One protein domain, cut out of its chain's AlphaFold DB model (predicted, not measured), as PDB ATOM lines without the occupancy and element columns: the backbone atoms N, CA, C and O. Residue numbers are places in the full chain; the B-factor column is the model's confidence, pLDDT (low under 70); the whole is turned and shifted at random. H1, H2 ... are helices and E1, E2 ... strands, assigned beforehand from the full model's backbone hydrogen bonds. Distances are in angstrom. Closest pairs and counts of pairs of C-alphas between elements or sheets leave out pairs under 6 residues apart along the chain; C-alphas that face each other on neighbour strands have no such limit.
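AT A GLANCE: This is residues 12 to 51 of the 67 residues of an uncharacterized protein of Haloprofundus marisrubri (UniProt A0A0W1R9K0). A small hairpin of two strands, E1 and E2, is joined by a loop, and helix H1 folds back straight from the end of E2, with its first turn, residues 30 to 33, near the hairpin. A shorter helix, H2, then turns back and packs steeply across H1, clear of both strands. The printed part has 40 residues, with the named elements E1, E2, H1 and H2 in that order, and the sheet of E1 and E2 is antiparallel. The class is mixed, helices and strands. The whole is compact and rounded, with a radius of gyration of the C-alphas of 9.0 A and spans of 24 by 20 by 16 A.

IN THESE COORDINATES: Start at C-alpha 12, at (-36.787, 42.747, -42.419), where E1 begins; this strand covers residues 12 to 15 and is 9.3 A long from first to last C-alpha. Go on to C-alpha 24, at (-32.184, 39.578, -34.294), and you are at the start of E2, residues 24 to 29, 12.7 A long. H1 takes residues 30 to 40 and measures 15.5 A. H2 takes residues 42 to 49, measures 11.1 A, and ends at C-alpha 49, at (-47.216, 38.805, -33.545).

HOW THE PARTS SIT: Look first at the hairpin of E1 and E2, whose directions stand at 163 degrees. The C-alphas of Pro 15 and Gln 24 face each other at 4.3 A. Between these strands, N 12 and O 28 are 2.7 A apart, and N 14 and O 25 are 2.9 A apart, both within hydrogen-bond range. Now move to H1: the closest C-alphas of E1 and H1 are those of Tyr 12 and Val 30, 6.0 A apart, and those of E2 and H1 are Phe 25 and Leu 33, 7.5 A apart. From H1 look to H2, which it touches, the closest C-alphas being those of Val 37 and Val 46 at 5.7 A. These two helices run opposite ways at a steep tilt of 51 degrees. H2 is apart from E1 and from E2. In H1 every O i to N i+4 pair is within hydrogen-bond range, while in H2 it is 2 of 4.

THE WHOLE: The two C-alphas farthest apart are those of Gly 27 and Leu 44, at 24.5 A, while the first and last printed C-alphas, of Tyr 12 and Pro 51, are 13.9 A apart. The printed part has no cut. The links from E2 to H1 and from H1 to H2 are tight, and the link from E1 to E2, with 8 residues, is short. The mean pLDDT of the printed part is 82.8; look for values under 70 at residue 47 and residues 49 to 51.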
ATOM      1  N   TYR A  12     -36.594  42.469 -43.824       82.31
ATOM      2  CA  TYR A  12     -36.787  42.747 -42.419       82.31
ATOM      3  C   TYR A  12     -35.428  42.874 -41.720       82.31
ATOM      4  O   TYR A  12     -34.536  42.038 -41.892       82.31
ATOM      5  N   THR A  13     -35.271  43.949 -40.953       86.50
ATOM      6  CA  THR A  13     -34.135  44.156 -40.054       86.50
ATOM      7  C   THR A  13     -34.684  44.638 -38.721       86.50
ATOM      8  O   THR A  13     -35.327  45.685 -38.680       86.50
ATOM      9  N   GLY A  14     -34.470  43.871 -37.659       87.75
ATOM     10  CA  GLY A  14     -35.043  44.143 -36.344       87.75
ATOM     11  C   GLY A  14     -35.048  42.913 -35.434       87.75
ATOM     12  O   GLY A  14     -34.739  41.809 -35.896       87.75
ATOM     13  N   PRO A  15     -35.364  43.100 -34.143       87.94
ATOM     14  CA  PRO A  15     -35.550  42.000 -33.200       87.94
ATOM     15  C   PRO A  15     -36.815  41.204 -33.530       87.94
ATOM     16  O   PRO A  15     -37.732  41.723 -34.158       87.94
ATOM     17  N   CYS A  16     -36.891  39.954 -33.091       87.56
ATOM     18  CA  CYS A  16     -38.114  39.168 -33.171       87.56
ATOM     19  C   CYS A  16     -39.280  39.922 -32.493       87.56
ATOM     20  O   CYS A  16     -39.098  40.462 -31.405       87.56
ATOM     21  N   PRO A  17     -40.479  39.982 -33.104       84.00
ATOM     22  CA  PRO A  17     -41.626  40.676 -32.519       84.00
ATOM     23  C   PRO A  17     -42.296  39.898 -31.374       84.00
ATOM     24  O   PRO A  17     -43.260  40.389 -30.800       84.00
ATOM     25  N   VAL A  18     -41.842  38.678 -31.073       85.00
ATOM     26  CA  VAL A  18     -42.372  37.878 -29.965       85.00
ATOM     27  C   VAL A  18     -41.722  38.329 -28.663       85.00
ATOM     28  O   VAL A  18     -40.497  38.368 -28.561       85.00
ATOM     29  N   ASP A  19     -42.550  38.654 -27.671       81.94
ATOM     30  CA  ASP A  19     -42.097  38.957 -26.315       81.94
ATOM     31  C   ASP A  19     -41.236  37.809 -25.757       81.94
ATOM     32  O   ASP A  19     -41.557  36.637 -25.951       81.94
ATOM     33  N   ASP A  20     -40.152  38.147 -25.052       84.44
ATOM     34  CA  ASP A  20     -39.164  37.186 -24.520       84.44
ATOM     35  C   ASP A  20     -38.313  36.469 -25.599       84.44
ATOM     36  O   ASP A  20     -37.715  35.424 -25.348       84.44
ATOM     37  N   CYS A  21     -38.208  37.034 -26.811       86.94
ATOM     38  CA  CYS A  21     -37.294  36.552 -27.849       86.94
ATOM     39  C   CYS A  21     -36.226  37.596 -28.218       86.94
ATOM     40  O   CYS A  21     -36.520  38.618 -28.835       86.94
ATOM     41  N   ASP A  22     -34.961  37.298 -27.912       89.75
ATOM     42  CA  ASP A  22     -33.811  38.174 -28.200       89.75
ATOM     43  C   ASP A  22     -33.206  37.983 -29.608       89.75
ATOM     44  O   ASP A  22     -32.155  38.552 -29.927       89.75
ATOM     45  N   GLU A  23     -33.839  37.172 -30.464       88.31
ATOM     46  CA  GLU A  23     -33.316  36.884 -31.800       88.31
ATOM     47  C   GLU A  23     -33.381  38.128 -32.696       88.31
ATOM     48  O   GLU A  23     -34.386  38.838 -32.739       88.31
ATOM     49  N   GLN A  24     -32.306  38.394 -33.441       89.06
ATOM     50  CA  GLN A  24     -32.184  39.578 -34.294       89.06
ATOM     51  C   GLN A  24     -32.009  39.198 -35.763       89.06
ATOM     52  O   GLN A  24     -31.130  38.426 -36.141       89.06
ATOM     53  N   PHE A  25     -32.811  39.823 -36.617       86.06
ATOM     54  CA  PHE A  25     -32.802  39.616 -38.057       86.06
ATOM     55  C   PHE A  25     -32.129  40.804 -38.733       86.06
ATOM     56  O   PHE A  25     -32.423  41.956 -38.417       86.06
ATOM     57  N   VAL A  26     -31.249  40.539 -39.701       86.94
ATOM     58  CA  VAL A  26     -30.585  41.587 -40.485       86.94
ATOM     59  C   VAL A  26     -30.716  41.273 -41.963       86.94
ATOM     60  O   VAL A  26     -30.199  40.269 -42.447       86.94
ATOM     61  N   GLY A  27     -31.422  42.137 -42.692       84.12
ATOM     62  CA  GLY A  27     -31.598  42.005 -44.137       84.12
ATOM     63  C   GLY A  27     -32.330  40.728 -44.572       84.12
ATOM     64  O   GLY A  27     -32.184  40.316 -45.724       84.12
ATOM     65  N   MET A  28     -33.082  40.085 -43.675       82.50
ATOM     66  CA  MET A  28     -33.729  38.800 -43.934       82.50
ATOM     67  C   MET A  28     -35.104  38.984 -44.563       82.50
ATOM     68  O   MET A  28     -35.835  39.906 -44.229       82.50
ATOM     69  N   GLY A  29     -35.499  38.084 -45.459       83.00
ATOM     70  CA  GLY A  29     -36.865  38.092 -45.973       83.00
ATOM     71  C   GLY A  29     -37.884  37.783 -44.872       83.00
ATOM     72  O   GLY A  29     -37.643  36.928 -44.020       83.00
ATOM     73  N   VAL A  30     -39.063  38.405 -44.957       80.88
ATOM     74  CA  VAL A  30     -40.228  38.108 -44.098       80.88
ATOM     75  C   VAL A  30     -40.525  36.598 -43.945       80.88
ATOM     76  O   VAL A  30     -40.879  36.188 -42.840       80.88
ATOM     77  N   PRO A  31     -40.352  35.730 -44.970       83.88
ATOM     78  CA  PRO A  31     -40.549  34.289 -44.805       83.88
ATOM     79  C   PRO A  31     -39.630  33.633 -43.766       83.88
ATOM     80  O   PRO A  31     -40.087  32.731 -43.073       83.88
ATOM     81  N   HIS A  32     -38.382  34.093 -43.618       85.69
ATOM     82  CA  HIS A  32     -37.466  33.552 -42.604       85.69
ATOM     83  C   HIS A  32     -37.890  33.950 -41.193       85.69
ATOM     84  O   HIS A  32     -37.879  33.108 -40.302       85.69
ATOM     85  N   LEU A  33     -38.341  35.193 -40.995       85.56
ATOM     86  CA  LEU A  33     -38.917  35.601 -39.713       85.56
ATOM     87  C   LEU A  33     -40.158  34.759 -39.385       85.56
ATOM     88  O   LEU A  33     -40.270  34.226 -38.286       85.56
ATOM     89  N   ARG A  34     -41.075  34.583 -40.349       85.25
ATOM     90  CA  ARG A  34     -42.274  33.744 -40.162       85.25
ATOM     91  C   ARG A  34     -41.919  32.293 -39.839       85.25
ATOM     92  O   ARG A  34     -42.634  31.662 -39.065       85.25
ATOM     93  N   GLN A  35     -40.856  31.766 -40.441       88.69
ATOM     94  CA  GLN A  35     -40.362  30.427 -40.144       88.69
ATOM     95  C   GLN A  35     -39.824  30.341 -38.715       88.69
ATOM     96  O   GLN A  35     -40.304  29.494 -37.972       88.69
ATOM     97  N   HIS A  36     -38.925  31.247 -38.315       91.00
ATOM     98  CA  HIS A  36     -38.418  31.312 -36.943       91.00
ATOM     99  C   HIS A  36     -39.567  31.370 -35.932       91.00
ATOM    100  O   HIS A  36     -39.630  30.551 -35.023       91.00
ATOM    101  N   VAL A  37     -40.530  32.276 -36.135       88.62
ATOM    102  CA  VAL A  37     -41.654  32.413 -35.201       88.62
ATOM    103  C   VAL A  37     -42.491  31.138 -35.134       88.62
ATOM    104  O   VAL A  37     -42.950  30.757 -34.066       88.62
ATOM    105  N   ARG A  38     -42.659  30.430 -36.254       87.19
ATOM    106  CA  ARG A  38     -43.389  29.161 -36.274       87.19
ATOM    107  C   ARG A  38     -42.650  28.039 -35.547       87.19
ATOM    108  O   ARG A  38     -43.309  27.233 -34.897       87.19
ATOM    109  N   GLU A  39     -41.342  27.937 -35.749       90.12
ATOM    110  CA  GLU A  39     -40.513  26.841 -35.235       90.12
ATOM    111  C   GLU A  39     -40.218  27.020 -33.743       90.12
ATOM    112  O   GLU A  39     -40.368  26.063 -32.986       90.12
ATOM    113  N   GLU A  40     -39.921  28.248 -33.313       89.75
ATOM    114  CA  GLU A  40     -39.524  28.550 -31.934       89.75
ATOM    115  C   GLU A  40     -40.718  28.915 -31.037       89.75
ATOM    116  O   GLU A  40     -40.786  28.478 -29.890       89.75
ATOM    117  N   HIS A  41     -41.700  29.663 -31.564       87.88
ATOM    118  CA  HIS A  41     -42.832  30.204 -30.781       87.88
ATOM    119  C   HIS A  41     -44.171  29.530 -31.103       87.88
ATOM    120  O   HIS A  41     -45.195  29.787 -30.467       87.88
ATOM    121  N   GLY A  42     -44.179  28.635 -32.089       85.19
ATOM    122  CA  GLY A  42     -45.359  27.904 -32.522       85.19
ATOM    123  C   GLY A  42     -46.257  28.670 -33.507       85.19
ATOM    124  O   GLY A  42     -46.107  29.866 -33.763       85.19
ATOM    125  N   PRO A  43     -47.243  27.978 -34.101       77.94
ATOM    126  CA  PRO A  43     -48.052  28.531 -35.186       77.94
ATOM    127  C   PRO A  43     -48.983  29.676 -34.757       77.94
ATOM    128  O   PRO A  43     -49.316  30.506 -35.596       77.94
ATOM    129  N   LEU A  44     -49.396  29.742 -33.485       75.81
ATOM    130  CA  LEU A  44     -50.272  30.808 -32.978       75.81
ATOM    131  C   LEU A  44     -49.544  32.157 -32.898       75.81
ATOM    132  O   LEU A  44     -50.087  33.167 -33.342       75.81
ATOM    133  N   ALA A  45     -48.279  32.156 -32.469       75.56
ATOM    134  CA  ALA A  45     -47.454  33.360 -32.384       75.56
ATOM    135  C   ALA A  45     -47.249  34.037 -33.752       75.56
ATOM    136  O   ALA A  45     -47.182  35.261 -33.842       75.56
ATOM    137  N   VAL A  46     -47.224  33.262 -34.844       72.88
ATOM    138  CA  VAL A  46     -47.137  33.806 -36.211       72.88
ATOM    139  C   VAL A  46     -48.362  34.659 -36.554       72.88
ATOM    140  O   VAL A  46     -48.226  35.677 -37.229       72.88
ATOM    141  N   HIS A  47     -49.552  34.251 -36.113       68.94
ATOM    142  CA  HIS A  47     -50.797  34.963 -36.401       68.94
ATOM    143  C   HIS A  47     -50.985  36.200 -35.518       68.94
ATOM    144  O   HIS A  47     -51.515  37.198 -35.999       68.94
ATOM    145  N   GLU A  48     -50.550  36.139 -34.259       71.69
ATOM    146  CA  GLU A  48     -50.728  37.229 -33.293       71.69
ATOM    147  C   GLU A  48     -49.641  38.305 -33.407       71.69
ATOM    148  O   GLU A  48     -49.960  39.489 -33.372       71.69
ATOM    149  N   GLN A  49     -48.381  37.908 -33.624       69.50
ATOM    150  CA  GLN A  49     -47.216  38.805 -33.545       69.50
ATOM    151  C   GLN A  49     -46.590  39.134 -34.912       69.50
ATOM    152  O   GLN A  49     -45.807  40.076 -35.032       69.50
ATOM    153  N   VAL A  50     -46.948  38.400 -35.976       67.75
ATOM    154  CA  VAL A  50     -46.554  38.710 -37.367       67.75
ATOM    155  C   VAL A  50     -47.753  39.037 -38.297       67.75
ATOM    156  O   VAL A  50     -47.722  38.650 -39.471       67.75
ATOM    157  N   PRO A  51     -48.817  39.749 -37.855       57.41
ATOM    158  CA  PRO A  51     -49.960  40.043 -38.721       57.41
ATOM    159  C   PRO A  51     -49.668  41.124 -39.781       57.41
ATOM    160  O   PRO A  51     -50.268  41.091 -40.852       57.41
TER     161      PRO A  51